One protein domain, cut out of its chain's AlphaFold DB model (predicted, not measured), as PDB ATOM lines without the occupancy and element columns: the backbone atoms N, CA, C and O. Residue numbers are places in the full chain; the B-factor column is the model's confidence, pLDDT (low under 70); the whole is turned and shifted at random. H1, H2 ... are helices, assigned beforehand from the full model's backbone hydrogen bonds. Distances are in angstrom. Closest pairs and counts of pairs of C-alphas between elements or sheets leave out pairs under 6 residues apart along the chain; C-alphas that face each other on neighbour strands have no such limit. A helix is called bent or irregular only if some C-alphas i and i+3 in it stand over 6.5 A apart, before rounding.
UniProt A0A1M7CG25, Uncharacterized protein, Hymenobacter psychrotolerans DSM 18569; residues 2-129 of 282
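What this domain is: This is residues 2 to 129 of the 282 residues of an uncharacterized protein of Hymenobacter psychrotolerans DSM 18569 (UniProt A0A1M7CG25). Four long helical pieces, H1b, H2, H3a and H4, pack in a ring in that order, each running opposite ways to the next and mostly crossing it rather than lying side by side. The short arm H3b folds across one end of this body, over the beginning of H4, while residues 2 to 10 of the arm H1a stick out. The printed part has 128 residues with four named helices, H1 to H4 in chain order, and no named strand; its class is all helix. It is compact, with a radius of gyration of the C-alphas of 15.4 A and spans of 42 by 41 by 23 A.

How they stand to each other: H1, residues 2 to 30, was assigned as one helix by its hydrogen bonds but is bent, with C-alphas 11 and 14 7.0 A apart. Its arms H1a, residues 2 to 11, and H1b, residues 14 to 30, stand at a steep tilt of 61 degrees; H1a touches no helix. Residues 14 to 18 of H1b touch H2, residues 40 to 59, in a helical hairpin at a shallow tilt of 23 degrees, opposite ways; the closest C-alphas, of Ile 18 and Leu 54, are 6.6 A apart. H3, residues 64 to 98, also one helix by its hydrogen bonds, is bent, with C-alphas 87 and 90 9.1 A apart; H3a, residues 64 to 87, and H3b, residues 90 to 98, are about perpendicular at 89 degrees. H3a touches H2 at a steep tilt of 51 degrees, opposite ways, closest at the C-alphas of Ala 52 and Ala 70, 4.9 A. H4, residues 104 to 124, touches H3a at a steep tilt of 39 degrees, closest at C-alphas Cys 81 and Pro 111, 4.5 A. Residues 104 to 110 of H4 touch H1b, closest at C-alphas Ala 24 and Leu 107, 6.0 A. Residues 105 to 109 of H4 touch H3b, closest at C-alphas Ser 96 and Pro 105, 4.5 A. Each O i to N i+4 pair is within hydrogen-bond range in H1a, H1b and H3b, against 14 of 16 in H2, 18 of 20 in H3a and 12 of 17 in H4.

Where its parts are: H1a begins at C-alpha 2 (108.809, 168.734, 113.114), and H1b is 24.0 A long. H2, 27.0 A, is irregular, with C-alphas 54 and 57 7.3 A apart. H3a is 34.9 A long and H3b 12.6 A. H4, 30.8 A, is irregular, with C-alphas 108 and 111 7.1 A apart, and ends at C-alpha 124 (116.469, 151.146, 119.358).

The domain as a whole: The C-alphas farthest apart, of Leu 65 and Val 98, are 44.2 A apart. The printed part has no cut and no long link. Residues 32 to 34 and residue 62 have pLDDT under 70.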
ATOM      1  N   ILE A   2     108.969 170.208 113.001       83.56
ATOM      2  CA  ILE A   2     108.809 168.734 113.114       83.56
ATOM      3  C   ILE A   2     109.591 168.104 114.285       83.56
ATOM      4  O   ILE A   2     109.031 167.316 115.040       83.56
ATOM      5  N   LYS A   3     110.866 168.470 114.492       84.06
ATOM      6  CA  LYS A   3     111.682 167.939 115.609       84.06
ATOM      7  C   LYS A   3     111.110 168.302 116.983       84.06
ATOM      8  O   LYS A   3     111.126 167.476 117.890       84.06
ATOM      9  N   TRP A   4     110.592 169.524 117.115       88.62
ATOM     10  CA  TRP A   4     109.956 170.000 118.343       88.62
ATOM     11  C   TRP A   4     108.655 169.241 118.615       88.62
ATOM     12  O   TRP A   4     108.485 168.712 119.711       88.62
ATOM     13  N   LEU A   5     107.803 169.082 117.595       80.31
ATOM     14  CA  LEU A   5     106.567 168.304 117.696       80.31
ATOM     15  C   LEU A   5     106.847 166.840 118.061       80.31
ATOM     16  O   LEU A   5     106.216 166.299 118.962       80.31
ATOM     17  N   TYR A   6     107.838 166.217 117.419       82.81
ATOM     18  CA  TYR A   6     108.275 164.860 117.748       82.81
ATOM     19  C   TYR A   6     108.765 164.754 119.195       82.81
ATOM     20  O   TYR A   6     108.371 163.838 119.916       82.81
ATOM     21  N   HIS A   7     109.599 165.696 119.645       83.38
ATOM     22  CA  HIS A   7     110.098 165.698 121.016       83.38
ATOM     23  C   HIS A   7     108.948 165.839 122.019       83.38
ATOM     24  O   HIS A   7     108.849 165.039 122.949       83.38
ATOM     25  N   TRP A   8     108.036 166.782 121.785       89.00
ATOM     26  CA  TRP A   8     106.857 166.999 122.619       89.00
ATOM     27  C   TRP A   8     105.951 165.758 122.672       89.00
ATOM     28  O   TRP A   8     105.654 165.261 123.762       89.00
ATOM     29  N   LEU A   9     105.603 165.179 121.516       85.00
ATOM     30  CA  LEU A   9     104.814 163.945 121.432       85.00
ATOM     31  C   LEU A   9     105.508 162.784 122.148       85.00
ATOM     32  O   LEU A   9     104.859 162.033 122.871       85.00
ATOM     33  N   SER A  10     106.831 162.662 122.022       83.06
ATOM     34  CA  SER A  10     107.590 161.581 122.658       83.06
ATOM     35  C   SER A  10     107.525 161.632 124.190       83.06
ATOM     36  O   SER A  10     107.467 160.585 124.837       83.06
ATOM     37  N   GLN A  11     107.463 162.833 124.780       86.75
ATOM     38  CA  GLN A  11     107.302 163.005 126.227       86.75
ATOM     39  C   GLN A  11     105.884 162.670 126.706       86.75
ATOM     40  O   GLN A  11     105.697 162.193 127.830       86.75
ATOM     41  N   LYS A  12     104.877 162.914 125.859       93.19
ATOM     42  CA  LYS A  12     103.465 162.639 126.154       93.19
ATOM     43  C   LYS A  12     103.053 161.205 125.818       93.19
ATOM     44  O   LYS A  12     102.082 160.722 126.392       93.19
ATOM     45  N   LEU A  13     103.819 160.495 124.987       91.75
ATOM     46  CA  LEU A  13     103.496 159.155 124.490       91.75
ATOM     47  C   LEU A  13     103.194 158.143 125.604       91.75
ATOM     48  O   LEU A  13     102.324 157.298 125.445       91.75
ATOM     49  N   ARG A  14     103.863 158.247 126.760       92.94
ATOM     50  CA  ARG A  14     103.565 157.392 127.925       92.94
ATOM     51  C   ARG A  14     102.129 157.560 128.429       92.94
ATOM     52  O   ARG A  14     101.466 156.573 128.715       92.94
ATOM     53  N   TRP A  15     101.649 158.800 128.493       94.94
ATOM     54  CA  TRP A  15     100.301 159.125 128.948       94.94
ATOM     55  C   TRP A  15      99.271 158.776 127.883       94.94
ATOM     56  O   TRP A  15      98.214 158.262 128.221       94.94
ATOM     57  N   VAL A  16      99.618 158.963 126.605       93.69
ATOM     58  CA  VAL A  16      98.799 158.495 125.479       93.69
ATOM     59  C   VAL A  16      98.618 156.978 125.544       93.69
ATOM     60  O   VAL A  16      97.495 156.508 125.461       93.69
ATOM     61  N   ASN A  17      99.685 156.205 125.764       95.19
ATOM     62  CA  ASN A  17      99.586 154.747 125.874       95.19
ATOM     63  C   ASN A  17      98.726 154.298 127.060       95.19
ATOM     64  O   ASN A  17      97.941 153.367 126.912       95.19
ATOM     65  N   ILE A  18      98.865 154.948 128.221       95.69
ATOM     66  CA  ILE A  18      98.029 154.659 129.396       95.69
ATOM     67  C   ILE A  18      96.570 154.998 129.098       95.69
ATOM     68  O   ILE A  18      95.702 154.160 129.313       95.69
ATOM     69  N   GLY A  19      96.309 156.187 128.551       95.00
ATOM     70  CA  GLY A  19      94.969 156.610 128.157       95.00
ATOM     71  C   GLY A  19      94.342 155.647 127.153       95.00
ATOM     72  O   GLY A  19      93.224 155.205 127.368       95.00
ATOM     73  N   LEU A  20      95.079 155.238 126.116       93.50
ATOM     74  CA  LEU A  20      94.614 154.255 125.135       93.50
ATOM     75  C   LEU A  20      94.328 152.894 125.770       93.50
ATOM     76  O   LEU A  20      93.304 152.303 125.456       93.50
ATOM     77  N   ALA A  21      95.189 152.401 126.665       93.94
ATOM     78  CA  ALA A  21      94.958 151.131 127.348       93.94
ATOM     79  C   ALA A  21      93.708 151.184 128.245       93.94
ATOM     80  O   ALA A  21      92.893 150.268 128.210       93.94
ATOM     81  N   VAL A  22      93.530 152.274 129.002       93.31
ATOM     82  CA  VAL A  22      92.360 152.488 129.867       93.31
ATOM     83  C   VAL A  22      91.088 152.645 129.040       93.31
ATOM     84  O   VAL A  22      90.105 151.967 129.313       93.31
ATOM     85  N   VAL A  23      91.100 153.489 128.006       92.00
ATOM     86  CA  VAL A  23      89.938 153.701 127.133       92.00
ATOM     87  C   VAL A  23      89.588 152.420 126.382       92.00
ATOM     88  O   VAL A  23      88.415 152.078 126.328       92.00
ATOM     89  N   ALA A  24      90.566 151.674 125.861       89.81
ATOM     90  CA  ALA A  24      90.311 150.385 125.222       89.81
ATOM     91  C   ALA A  24      89.703 149.380 126.208       89.81
ATOM     92  O   ALA A  24      88.727 148.721 125.869       89.81
ATOM     93  N   TYR A  25      90.224 149.299 127.436       88.88
ATOM     94  CA  TYR A  25      89.673 148.434 128.481       88.88
ATOM     95  C   TYR A  25      88.235 148.817 128.857       88.88
ATOM     96  O   TYR A  25      87.360 147.956 128.893       88.88
ATOM     97  N   LEU A  26      87.970 150.104 129.093       88.62
ATOM     98  CA  LEU A  26      86.638 150.592 129.455       88.62
ATOM     99  C   LEU A  26      85.647 150.461 128.297       88.62
ATOM    100  O   LEU A  26      84.526 150.021 128.518       88.62
ATOM    101  N   ALA A  27      86.049 150.788 127.067       84.50
ATOM    102  CA  ALA A  27      85.212 150.599 125.885       84.50
ATOM    103  C   ALA A  27      84.850 149.122 125.708       84.50
ATOM    104  O   ALA A  27      83.691 148.810 125.440       84.50
ATOM    105  N   ASN A  28      85.820 148.235 125.941       81.31
ATOM    106  CA  ASN A  28      85.618 146.798 125.911       81.31
ATOM    107  C   ASN A  28      84.654 146.290 126.988       81.31
ATOM    108  O   ASN A  28      83.895 145.355 126.756       81.31
ATOM    109  N   LEU A  29      84.715 146.885 128.178       79.62
ATOM    110  CA  LEU A  29      83.889 146.499 129.314       79.62
ATOM    111  C   LEU A  29      82.462 147.063 129.223       79.62
ATOM    112  O   LEU A  29      81.530 146.398 129.663       79.62
ATOM    113  N   LEU A  30      82.297 148.281 128.694       79.31
ATOM    114  CA  LEU A  30      81.070 149.074 128.854       79.31
ATOM    115  C   LEU A  30      80.286 149.331 127.561       79.31
ATOM    116  O   LEU A  30      79.079 149.533 127.639       79.31
ATOM    117  N   LEU A  31      80.940 149.403 126.395       71.88
ATOM    118  CA  LEU A  31      80.320 149.958 125.180       71.88
ATOM    119  C   LEU A  31      80.244 148.944 124.046       71.88
ATOM    120  O   LEU A  31      79.172 148.572 123.584       71.88
ATOM    121  N   LEU A  32      81.412 148.528 123.581       69.19
ATOM    122  CA  LEU A  32      81.593 147.649 122.447       69.19
ATOM    123  C   LEU A  32      82.548 146.596 122.964       69.19
ATOM    124  O   LEU A  32      83.746 146.850 123.055       69.19
ATOM    125  N   GLN A  33      82.027 145.445 123.374       69.25
ATOM    126  CA  GLN A  33      82.858 144.305 123.741       69.25
ATOM    127  C   GLN A  33      83.584 143.826 122.473       69.25
ATOM    128  O   GLN A  33      83.179 142.881 121.810       69.25
ATOM    129  N   VAL A  34      84.616 144.544 122.050       68.31
ATOM    130  CA  VAL A  34      85.409 144.250 120.853       68.31
ATOM    131  C   VAL A  34      86.284 143.024 121.127       68.31
ATOM    132  O   VAL A  34      86.439 142.145 120.286       68.31
ATOM    133  N   PHE A  35      86.763 142.918 122.361       71.62
ATOM    134  CA  PHE A  35      87.464 141.795 122.954       71.62
ATOM    135  C   PHE A  35      86.623 141.156 124.062       71.62
ATOM    136  O   PHE A  35      85.898 141.798 124.820       71.62
ATOM    137  N   CYS A  36      86.735 139.850 124.199       77.00
ATOM    138  CA  CYS A  36      86.043 139.131 125.258       77.00
ATOM    139  C   CYS A  36      86.871 139.062 126.541       77.00
ATOM    140  O   CYS A  36      88.034 139.467 126.549       77.00
ATOM    141  N   GLN A  37      86.285 138.549 127.628       85.69
ATOM    142  CA  GLN A  37      87.050 138.329 128.851       85.69
ATOM    143  C   GLN A  37      88.052 137.196 128.621       85.69
ATOM    144  O   GLN A  37      87.640 136.072 128.337       85.69
ATOM    145  N   PRO A  38      89.364 137.447 128.729       90.69
ATOM    146  CA  PRO A  38      90.334 136.378 128.603       90.69
ATOM    147  C   PRO A  38      90.192 135.395 129.770       90.69
ATOM    148  O   PRO A  38      89.908 135.784 130.902       90.69
ATOM    149  N   VAL A  39      90.446 134.113 129.515       93.50
ATOM    150  CA  VAL A  39      90.611 133.119 130.587       93.50
ATOM    151  C   VAL A  39      91.738 133.527 131.551       93.50
ATOM    152  O   VAL A  39      92.604 134.338 131.216       93.50
ATOM    153  N   THR A  40      91.750 132.969 132.763       93.94
ATOM    154  CA  THR A  40      92.621 133.419 133.866       93.94
ATOM    155  C   THR A  40      94.099 133.535 133.483       93.94
ATOM    156  O   THR A  40      94.733 134.551 133.766       93.94
ATOM    157  N   TRP A  41      94.656 132.536 132.792       95.88
ATOM    158  CA  TRP A  41      96.064 132.575 132.384       95.88
ATOM    159  C   TRP A  41      96.329 133.677 131.347       95.88
ATOM    160  O   TRP A  41      97.333 134.383 131.436       95.88
ATOM    161  N   ALA A  42      95.411 133.876 130.397       95.50
ATOM    162  CA  ALA A  42      95.529 134.906 129.373       95.50
ATOM    163  C   ALA A  42      95.392 136.306 129.992       95.50
ATOM    164  O   ALA A  42      96.094 137.229 129.581       95.50
ATOM    165  N   THR A  43      94.576 136.449 131.044       94.88
ATOM    166  CA  THR A  43      94.508 137.667 131.866       94.88
ATOM    167  C   THR A  43      95.853 137.964 132.526       94.88
ATOM    168  O   THR A  43      96.341 139.090 132.440       94.88
ATOM    169  N   ALA A  44      96.492 136.963 133.138       96.75
ATOM    170  CA  ALA A  44      97.803 137.135 133.763       96.75
ATOM    171  C   ALA A  44      98.877 137.559 132.743       96.75
ATOM    172  O   ALA A  44      99.653 138.477 133.008       96.75
ATOM    173  N   VAL A  45      98.878 136.953 131.548       97.19
ATOM    174  CA  VAL A  45      99.773 137.335 130.441       97.19
ATOM    175  C   VAL A  45      99.509 138.771 129.972       97.19
ATOM    176  O   VAL A  45     100.454 139.545 129.811       97.19
ATOM    177  N   LEU A  46      98.237 139.146 129.793       95.38
ATOM    178  CA  LEU A  46      97.808 140.494 129.408       95.38
ATOM    179  C   LEU A  46      98.289 141.546 130.418       95.38
ATOM    180  O   LEU A  46      98.937 142.520 130.037       95.38
ATOM    181  N   VAL A  47      98.033 141.328 131.710       96.38
ATOM    182  CA  VAL A  47      98.460 142.233 132.789       96.38
ATOM    183  C   VAL A  47      99.985 142.315 132.862       96.38
ATOM    184  O   VAL A  47     100.534 143.415 132.942       96.38
ATOM    185  N   GLY A  48     100.678 141.176 132.778       97.31
ATOM    186  CA  GLY A  48     102.138 141.117 132.806       97.31
ATOM    187  C   GLY A  48     102.778 141.916 131.670       97.31
ATOM    188  O   GLY A  48     103.657 142.751 131.917       97.31
ATOM    189  N   PHE A  49     102.313 141.732 130.428       96.38
ATOM    190  CA  PHE A  49     102.848 142.506 129.309       96.38
ATOM    191  C   PHE A  49     102.458 143.983 129.406       96.38
ATOM    192  O   PHE A  49     103.309 144.830 129.136       96.38
ATOM    193  N   LEU A  50     101.216 144.322 129.781       97.06
ATOM    194  CA  LEU A  50     100.785 145.720 129.890       97.06
ATOM    195  C   LEU A  50     101.595 146.453 130.958       97.06
ATOM    196  O   LEU A  50     102.057 147.564 130.703       97.06
ATOM    197  N   GLY A  51     101.854 145.816 132.100       96.75
ATOM    198  CA  GLY A  51     102.740 146.342 133.136       96.75
ATOM    199  C   GLY A  51     104.147 146.617 132.600       96.75
ATOM    200  O   GLY A  51     104.666 147.724 132.757       96.75
ATOM    201  N   ALA A  52     104.744 145.662 131.881       96.50
ATOM    202  CA  ALA A  52     106.062 145.836 131.267       96.50
ATOM    203  C   ALA A  52     106.081 146.912 130.161       96.50
ATOM    204  O   ALA A  52     107.038 147.686 130.048       96.50
ATOM    205  N   PHE A  53     105.034 146.977 129.338       97.12
ATOM    206  CA  PHE A  53     104.915 147.893 128.207       97.12
ATOM    207  C   PHE A  53     104.658 149.333 128.653       97.12
ATOM    208  O   PHE A  53     105.339 150.248 128.173       97.12
ATOM    209  N   LEU A  54     103.693 149.534 129.553       96.44
ATOM    210  CA  LEU A  54     103.340 150.839 130.104       96.44
ATOM    211  C   LEU A  54     104.422 151.319 131.069       96.44
ATOM    212  O   LEU A  54     104.796 152.481 130.995       96.44
ATOM    213  N   GLY A  55     104.998 150.426 131.882       94.88
ATOM    214  CA  GLY A  55     106.077 150.716 132.834       94.88
ATOM    215  C   GLY A  55     107.433 151.064 132.198       94.88
ATOM    216  O   GLY A  55     108.286 151.688 132.834       94.88
ATOM    217  N   TRP A  56     107.642 150.722 130.922       94.25
ATOM    218  CA  TRP A  56     108.916 150.901 130.212       94.25
ATOM    219  C   TRP A  56     109.572 152.295 130.331       94.25
ATOM    220  O   TRP A  56     110.790 152.352 130.527       94.25
ATOM    221  N   PRO A  57     108.844 153.430 130.236       91.69
ATOM    222  CA  PRO A  57     109.439 154.762 130.357       91.69
ATOM    223  C   PRO A  57     110.161 154.996 131.691       91.69
ATOM    224  O   PRO A  57     111.135 155.750 131.721       91.69
ATOM    225  N   TRP A  58     109.723 154.342 132.770       92.31
ATOM    226  CA  TRP A  58     110.307 154.474 134.109       92.31
ATOM    227  C   TRP A  58     111.492 153.528 134.341       92.31
ATOM    228  O   TRP A  58     112.422 153.872 135.068       92.31
ATOM    229  N   LEU A  59     111.548 152.399 133.630       88.62
ATOM    230  CA  LEU A  59     112.669 151.448 133.697       88.62
ATOM    231  C   LEU A  59     113.975 151.994 133.081       88.62
ATOM    232  O   LEU A  59     115.054 151.421 133.256       88.62
ATOM    233  N   ARG A  60     113.913 153.128 132.371       74.06
ATOM    234  CA  ARG A  60     115.064 153.747 131.694       74.06
ATOM    235  C   ARG A  60     116.056 154.463 132.613       74.06
ATOM    236  O   ARG A  60     117.140 154.776 132.131       74.06
ATOM    237  N   LYS A  61     115.738 154.730 133.884       74.50
ATOM    238  CA  LYS A  61     116.572 155.617 134.721       74.50
ATOM    239  C   LYS A  61     117.417 154.931 135.812       74.50
ATOM    240  O   LYS A  61     118.566 155.337 135.908       74.50
ATOM    241  N   PRO A  62     116.969 153.892 136.551       64.50
ATOM    242  CA  PRO A  62     117.803 153.354 137.639       64.50
ATOM    243  C   PRO A  62     118.178 151.861 137.582       64.50
ATOM    244  O   PRO A  62     119.167 151.495 138.202       64.50
ATOM    245  N   VAL A  63     117.454 150.980 136.871       84.19
ATOM    246  CA  VAL A  63     117.623 149.518 137.075       84.19
ATOM    247  C   VAL A  63     117.809 148.751 135.756       84.19
ATOM    248  O   VAL A  63     116.831 148.282 135.171       84.19
ATOM    249  N   PRO A  64     119.055 148.614 135.250       83.75
ATOM    250  CA  PRO A  64     119.346 147.896 134.005       83.75
ATOM    251  C   PRO A  64     118.852 146.444 134.001       83.75
ATOM    252  O   PRO A  64     118.353 145.981 132.978       83.75
ATOM    253  N   LEU A  65     118.924 145.756 135.145       90.00
ATOM    254  CA  LEU A  65     118.534 144.350 135.272       90.00
ATOM    255  C   LEU A  65     117.044 144.123 134.971       90.00
ATOM    256  O   LEU A  65     116.700 143.191 134.253       90.00
ATOM    257  N   LEU A  66     116.163 145.024 135.424       94.56
ATOM    258  CA  LEU A  66     114.710 144.914 135.212       94.56
ATOM    259  C   LEU A  66     114.284 145.146 133.755       94.56
ATOM    260  O   LEU A  66     113.162 144.817 133.369       94.56
ATOM    261  N   ARG A  67     115.170 145.690 132.915       94.69
ATOM    262  CA  ARG A  67     114.861 145.939 131.504       94.69
ATOM    263  C   ARG A  67     114.836 144.659 130.675       94.69
ATOM    264  O   ARG A  67     114.086 144.617 129.707       94.69
ATOM    265  N   TYR A  68     115.617 143.636 131.035       96.56
ATOM    266  CA  TYR A  68     115.607 142.351 130.328       96.56
ATOM    267  C   TYR A  68     114.277 141.606 130.512       96.56
ATOM    268  O   TYR A  68     113.639 141.329 129.496       96.56
ATOM    269  N   PRO A  69     113.774 141.380 131.746       97.31
ATOM    270  CA  PRO A  69     112.432 140.839 131.951       97.31
ATOM    271  C   PRO A  69     111.341 141.679 131.278       97.31
ATOM    272  O   PRO A  69     110.434 141.130 130.662       97.31
ATOM    273  N   ALA A  70     111.442 143.012 131.319       97.06
ATOM    274  CA  ALA A  70     110.460 143.873 130.661       97.06
ATOM    275  C   ALA A  70     110.490 143.765 129.126       97.06
ATOM    276  O   ALA A  70     109.440 143.828 128.491       97.06
ATOM    277  N   LEU A  71     111.669 143.601 128.514       97.50
ATOM    278  CA  LEU A  71     111.800 143.325 127.080       97.50
ATOM    279  C   LEU A  71     111.270 141.936 126.723       97.50
ATOM    280  O   LEU A  71     110.584 141.794 125.716       97.50
ATOM    281  N   PHE A  72     111.537 140.935 127.558       98.44
ATOM    282  CA  PHE A  72     111.013 139.584 127.385       98.44
ATOM    283  C   PHE A  72     109.478 139.576 127.419       98.44
ATOM    284  O   PHE A  72     108.840 139.099 126.482       98.44
ATOM    285  N   LEU A  73     108.872 140.213 128.428       98.31
ATOM    286  CA  LEU A  73     107.418 140.381 128.526       98.31
ATOM    287  C   LEU A  73     106.841 141.218 127.378       98.31
ATOM    288  O   LEU A  73     105.723 140.965 126.946       98.31
ATOM    289  N   GLN A  74     107.587 142.183 126.832       98.12
ATOM    290  CA  GLN A  74     107.184 142.868 125.599       98.12
ATOM    291  C   GLN A  74     107.225 141.938 124.376       98.12
ATOM    292  O   GLN A  74     106.381 142.083 123.500       98.12
ATOM    293  N   GLY A  75     108.138 140.965 124.320       98.44
ATOM    294  CA  GLY A  75     108.113 139.888 123.325       98.44
ATOM    295  C   GLY A  75     106.836 139.054 123.398       98.44
ATOM    296  O   GLY A  75     106.164 138.877 122.384       98.44
ATOM    297  N   VAL A  76     106.435 138.651 124.606       98.38
ATOM    298  CA  VAL A  76     105.129 138.009 124.843       98.38
ATOM    299  C   VAL A  76     103.985 138.938 124.410       98.38
ATOM    300  O   VAL A  76     103.083 138.532 123.683       98.38
ATOM    301  N   GLY A  77     104.050 140.219 124.783       97.88
ATOM    302  CA  GLY A  77     103.068 141.233 124.396       97.88
ATOM    303  C   GLY A  77     102.953 141.439 122.883       97.88
ATOM    304  O   GLY A  77     101.863 141.721 122.396       97.88
ATOM    305  N   LEU A  78     104.037 141.255 122.123       98.31
ATOM    306  CA  LEU A  78     104.010 141.323 120.662       98.31
ATOM    307  C   LEU A  78     103.170 140.186 120.068       98.31
ATOM    308  O   LEU A  78     102.395 140.438 119.147       98.31
ATOM    309  N   LEU A  79     103.262 138.975 120.628       97.69
ATOM    310  CA  LEU A  79     102.375 137.873 120.249       97.69
ATOM    311  C   LEU A  79     100.925 138.143 120.623       97.69
ATOM    312  O   LEU A  79     100.048 137.896 119.804       97.69
ATOM    313  N   VAL A  80     100.666 138.685 121.817       97.00
ATOM    314  CA  VAL A  80      99.300 139.058 122.212       97.00
ATOM    315  C   VAL A  80      98.732 140.097 121.245       97.00
ATOM    316  O   VAL A  80      97.613 139.943 120.766       97.00
ATOM    317  N   CYS A  81      99.512 141.116 120.880       97.12
ATOM    318  CA  CYS A  81      99.079 142.124 119.916       97.12
ATOM    319  C   CYS A  81      98.824 141.528 118.522       97.12
ATOM    320  O   CYS A  81      97.829 141.877 117.884       97.12
ATOM    321  N   ALA A  82      99.693 140.627 118.054       96.69
ATOM    322  CA  ALA A  82      99.520 139.930 116.780       96.69
ATOM    323  C   ALA A  82      98.265 139.047 116.792       96.69
ATOM    324  O   ALA A  82      97.465 139.109 115.861       96.69
ATOM    325  N   TYR A  83      98.050 138.304 117.879       95.50
ATOM    326  CA  TYR A  83      96.863 137.492 118.098       95.50
ATOM    327  C   TYR A  83      95.588 138.336 118.085       95.50
ATOM    328  O   TYR A  83      94.678 138.040 117.319       95.50
ATOM    329  N   CYS A  84      95.531 139.415 118.874       93.44
ATOM    330  CA  CYS A  84      94.384 140.321 118.893       93.44
ATOM    331  C   CYS A  84      94.106 140.896 117.502       93.44
ATOM    332  O   CYS A  84      92.949 141.018 117.112       93.44
ATOM    333  N   SER A  85      95.159 141.207 116.740       93.50
ATOM    334  CA  SER A  85      95.002 141.735 115.386       93.50
ATOM    335  C   SER A  85      94.448 140.692 114.418       93.50
ATOM    336  O   SER A  85      93.546 140.977 113.637       93.50
ATOM    337  N   TRP A  86      94.937 139.456 114.500       93.56
ATOM    338  CA  TRP A  86      94.399 138.341 113.728       93.56
ATOM    339  C   TRP A  86      92.952 138.007 114.117       93.56
ATOM    340  O   TRP A  86      92.119 137.771 113.244       93.56
ATOM    341  N   PHE A  87      92.635 138.043 115.412       89.62
ATOM    342  CA  PHE A  87      91.314 137.728 115.949       89.62
ATOM    343  C   PHE A  87      90.229 138.699 115.477       89.62
ATOM    344  O   PHE A  87      89.129 138.255 115.153       89.62
ATOM    345  N   LEU A  88      90.543 139.998 115.400       87.88
ATOM    346  CA  LEU A  88      89.618 141.018 114.892       87.88
ATOM    347  C   LEU A  88      89.306 140.855 113.400       87.88
ATOM    348  O   LEU A  88      88.241 141.277 112.955       87.88
ATOM    349  N   GLY A  89      90.216 140.253 112.632       88.75
ATOM    350  CA  GLY A  89      90.069 140.100 111.189       88.75
ATOM    351  C   GLY A  89      90.225 141.413 110.408       88.75
ATOM    352  O   GLY A  89      90.160 142.520 110.945       88.75
ATOM    353  N   LEU A  90      90.451 141.290 109.098       88.31
ATOM    354  CA  LEU A  90      90.684 142.435 108.208       88.31
ATOM    355  C   LEU A  90      89.444 143.333 108.059       88.31
ATOM    356  O   LEU A  90      89.579 144.554 107.979       88.31
ATOM    357  N   SER A  91      88.248 142.740 108.058       85.75
ATOM    358  CA  SER A  91      86.965 143.447 107.958       85.75
ATOM    359  C   SER A  91      86.816 144.511 109.048       85.75
ATOM    360  O   SER A  91      86.494 145.659 108.742       85.75
ATOM    361  N   SER A  92      87.150 144.172 110.296       85.56
ATOM    362  CA  SER A  92      87.115 145.101 111.430       85.56
ATOM    363  C   SER A  92      88.045 146.298 111.233       85.56
ATOM    364  O   SER A  92      87.677 147.427 111.560       85.56
ATOM    365  N   TYR A  93      89.233 146.089 110.660       87.94
ATOM    366  CA  TYR A  93      90.170 147.177 110.367       87.94
ATOM    367  C   TYR A  93      89.670 148.100 109.262       87.94
ATOM    368  O   TYR A  93      89.752 149.319 109.413       87.94
ATOM    369  N   ILE A  94      89.127 147.538 108.181       87.62
ATOM    370  CA  ILE A  94      88.546 148.315 107.080       87.62
ATOM    371  C   ILE A  94      87.372 149.148 107.598       87.62
ATOM    372  O   ILE A  94      87.347 150.362 107.395       87.62
ATOM    373  N   LEU A  95      86.448 148.525 108.338       86.38
ATOM    374  CA  LEU A  95      85.324 149.226 108.954       86.38
ATOM    375  C   LEU A  95      85.812 150.352 109.869       86.38
ATOM    376  O   LEU A  95      85.279 151.460 109.821       86.38
ATOM    377  N   SER A  96      86.862 150.098 110.651       86.38
ATOM    378  CA  SER A  96      87.453 151.090 111.551       86.38
ATOM    379  C   SER A  96      88.085 152.274 110.824       86.38
ATOM    380  O   SER A  96      88.054 153.386 111.344       86.38
ATOM    381  N   LEU A  97      88.644 152.065 109.629       88.12
ATOM    382  CA  LEU A  97      89.151 153.155 108.792       88.12
ATOM    383  C   LEU A  97      88.006 153.999 108.227       88.12
ATOM    384  O   LEU A  97      88.060 155.223 108.306       88.12
ATOM    385  N   VAL A  98      86.953 153.353 107.716       87.94
ATOM    386  CA  VAL A  98      85.778 154.036 107.146       87.94
ATOM    387  C   VAL A  98      85.026 154.840 108.212       87.94
ATOM    388  O   VAL A  98      84.579 155.955 107.960       87.94
ATOM    389  N   THR A  99      84.924 154.300 109.427       86.88
ATOM    390  CA  THR A  99      84.184 154.908 110.548       86.88
ATOM    391  C   THR A  99      85.084 155.645 111.544       86.88
ATOM    392  O   THR A  99      84.634 156.044 112.618       86.88
ATOM    393  N   GLY A 100      86.355 155.874 111.199       81.94
ATOM    394  CA  GLY A 100      87.372 156.396 112.119       81.94
ATOM    395  C   GLY A 100      87.050 157.762 112.737       81.94
ATOM    396  O   GLY A 100      87.538 158.073 113.823       81.94
ATOM    397  N   PHE A 101      86.171 158.548 112.105       83.69
ATOM    398  CA  PHE A 101      85.673 159.820 112.640       83.69
ATOM    399  C   PHE A 101      84.903 159.669 113.965       83.69
ATOM    400  O   PHE A 101      84.794 160.635 114.716       83.69
ATOM    401  N   LEU A 102      84.425 158.462 114.293       81.44
ATOM    402  CA  LEU A 102      83.728 158.160 115.547       81.44
ATOM    403  C   LEU A 102      84.669 157.877 116.730       81.44
ATOM    404  O   LEU A 102      84.177 157.614 117.824       81.44
ATOM    405  N   LEU A 103      85.996 157.926 116.533       76.81
ATOM    406  CA  LEU A 103      87.074 157.661 117.508       76.81
ATOM    407  C   LEU A 103      87.099 156.247 118.114       76.81
ATOM    408  O   LEU A 103      88.164 155.643 118.201       76.81
ATOM    409  N   VAL A 104      85.956 155.688 118.500       76.62
ATOM    410  CA  VAL A 104      85.820 154.340 119.057       76.62
ATOM    411  C   VAL A 104      86.325 153.256 118.095       76.62
ATOM    412  O   VAL A 104      87.064 152.382 118.550       76.62
ATOM    413  N   PRO A 105      86.058 153.312 116.774       82.25
ATOM    414  CA  PRO A 105      86.597 152.316 115.846       82.25
ATOM    415  C   PRO A 105      88.133 152.339 115.766       82.25
ATOM    416  O   PRO A 105      88.768 151.314 115.531       82.25
ATOM    417  N   LEU A 106      88.778 153.471 116.078       84.56
ATOM    418  CA  LEU A 106      90.243 153.542 116.134       84.56
ATOM    419  C   LEU A 106      90.836 152.685 117.264       84.56
ATOM    420  O   LEU A 106      92.019 152.347 117.211       84.56
ATOM    421  N   LEU A 107      90.040 152.267 118.258       88.12
ATOM    422  CA  LEU A 107      90.500 151.368 119.319       88.12
ATOM    423  C   LEU A 107      90.888 149.978 118.789       88.12
ATOM    424  O   LEU A 107      91.773 149.346 119.367       88.12
ATOM    425  N   ALA A 108      90.334 149.538 117.652       88.75
ATOM    426  CA  ALA A 108      90.743 148.298 116.983       88.75
ATOM    427  C   ALA A 108      92.230 148.309 116.570       88.75
ATOM    428  O   ALA A 108      92.862 147.258 116.452       88.75
ATOM    429  N   TRP A 109      92.820 149.497 116.401       92.62
ATOM    430  CA  TRP A 109      94.223 149.685 116.026       92.62
ATOM    431  C   TRP A 109      95.190 149.717 117.214       92.62
ATOM    432  O   TRP A 109      96.404 149.714 117.004       92.62
ATOM    433  N   VAL A 110      94.701 149.709 118.462       94.12
ATOM    434  CA  VAL A 110      95.560 149.731 119.662       94.12
ATOM    435  C   VAL A 110      96.566 148.568 119.687       94.12
ATOM    436  O   VAL A 110      97.750 148.847 119.905       94.12
ATOM    437  N   PRO A 111      96.192 147.300 119.398       95.25
ATOM    438  CA  PRO A 111      97.155 146.199 119.325       95.25
ATOM    439  C   PRO A 111      98.264 146.442 118.292       95.25
ATOM    440  O   PRO A 111      99.444 146.271 118.595       95.25
ATOM    441  N   VAL A 112      97.911 146.920 117.094       95.88
ATOM    442  CA  VAL A 112      98.871 147.227 116.018       95.88
ATOM    443  C   VAL A 112      99.822 148.347 116.445       95.88
ATOM    444  O   VAL A 112     101.039 148.253 116.267       95.88
ATOM    445  N   PHE A 113      99.283 149.396 117.068       95.94
ATOM    446  CA  PHE A 113     100.067 150.518 117.570       95.94
ATOM    447  C   PHE A 113     101.050 150.092 118.670       95.94
ATOM    448  O   PHE A 113     102.225 150.472 118.640       95.94
ATOM    449  N   PHE A 114     100.611 149.265 119.622       97.12
ATOM    450  CA  PHE A 114     101.474 148.743 120.683       97.12
ATOM    451  C   PHE A 114     102.546 147.797 120.130       97.12
ATOM    452  O   PHE A 114     103.717 147.947 120.487       97.12
ATOM    453  N   ALA A 115     102.195 146.912 119.191       98.12
ATOM    454  CA  ALA A 115     103.147 146.056 118.483       98.12
ATOM    455  C   ALA A 115     104.245 146.874 117.785       98.12
ATOM    456  O   ALA A 115     105.438 146.622 117.985       98.12
ATOM    457  N   ALA A 116     103.866 147.909 117.029       97.50
ATOM    458  CA  ALA A 116     104.814 148.790 116.348       97.50
ATOM    459  C   ALA A 116     105.765 149.483 117.338       97.50
ATOM    460  O   ALA A 116     106.975 149.560 117.098       97.50
ATOM    461  N   GLN A 117     105.251 149.937 118.486       97.06
ATOM    462  CA  GLN A 117     106.084 150.513 119.540       97.06
ATOM    463  C   GLN A 117     107.049 149.499 120.156       97.06
ATOM    464  O   GLN A 117     108.201 149.855 120.405       97.06
ATOM    465  N   ILE A 118     106.618 148.260 120.404       97.88
ATOM    466  CA  ILE A 118     107.482 147.193 120.929       97.88
ATOM    467  C   ILE A 118     108.622 146.911 119.947       97.88
ATOM    468  O   ILE A 118     109.791 146.949 120.335       97.88
ATOM    469  N   VAL A 119     108.310 146.729 118.660       98.06
ATOM    470  CA  VAL A 119     109.315 146.511 117.607       98.06
ATOM    471  C   VAL A 119     110.285 147.692 117.526       98.06
ATOM    472  O   VAL A 119     111.503 147.501 117.479       98.06
ATOM    473  N   HIS A 120     109.775 148.925 117.560       96.81
ATOM    474  CA  HIS A 120     110.609 150.123 117.561       96.81
ATOM    475  C   HIS A 120     111.543 150.174 118.783       96.81
ATOM    476  O   HIS A 120     112.742 150.428 118.635       96.81
ATOM    477  N   ARG A 121     111.025 149.884 119.985       95.00
ATOM    478  CA  ARG A 121     111.808 149.835 121.232       95.00
ATOM    479  C   ARG A 121     112.885 148.758 121.174       95.00
ATOM    480  O   ARG A 121     114.025 149.055 121.511       95.00
ATOM    481  N   ALA A 122     112.560 147.558 120.702       96.69
ATOM    482  CA  ALA A 122     113.515 146.463 120.546       96.69
ATOM    483  C   ALA A 122     114.655 146.832 119.581       96.69
ATOM    484  O   ALA A 122     115.821 146.548 119.848       96.69
ATOM    485  N   ARG A 123     114.334 147.520 118.474       97.38
ATOM    486  CA  ARG A 123     115.319 147.963 117.471       97.38
ATOM    487  C   ARG A 123     116.244 149.075 117.965       97.38
ATOM    488  O   ARG A 123     117.380 149.124 117.505       97.38
ATOM    489  N   ARG A 124     115.755 149.961 118.840       95.38
ATOM    490  CA  ARG A 124     116.469 151.146 119.358       95.38
ATOM    491  C   ARG A 124     117.004 150.979 120.784       95.38
ATOM    492  O   ARG A 124     117.553 151.929 121.335       95.38
ATOM    493  N   SER A 125     116.799 149.821 121.406       94.00
ATOM    494  CA  SER A 125     117.267 149.567 122.766       94.00
ATOM    495  C   SER A 125     118.799 149.586 122.804       94.00
ATOM    496  O   SER A 125     119.416 148.928 121.968       94.00
ATOM    497  N   PRO A 126     119.423 150.282 123.770       93.38
ATOM    498  CA  PRO A 126     120.873 150.249 123.951       93.38
ATOM    499  C   PRO A 126     121.360 148.946 124.607       93.38
ATOM    500  O   PRO A 126     122.559 148.763 124.774       93.38
ATOM    501  N   LEU A 127     120.449 148.060 125.033       94.00
ATOM    502  CA  LEU A 127     120.823 146.804 125.676       94.00
ATOM    503  C   LEU A 127     121.353 145.789 124.650       94.00
ATOM    504  O   LEU A 127     120.688 145.565 123.630       94.00
ATOM    505  N   PRO A 128     122.487 145.123 124.931       95.94
ATOM    506  CA  PRO A 128     122.993 144.066 124.069       95.94
ATOM    507  C   PRO A 128     121.977 142.921 124.000       95.94
ATOM    508  O   PRO A 128     121.347 142.555 124.989       95.94
ATOM    509  N   GLY A 129     121.759 142.388 122.798       97.00
ATOM    510  CA  GLY A 129     120.829 141.276 122.596       97.00
ATOM    511  C   GLY A 129     119.344 141.611 122.795       97.00
ATOM    512  O   GLY A 129     118.531 140.693 122.802       97.00
TER     513      GLY A 129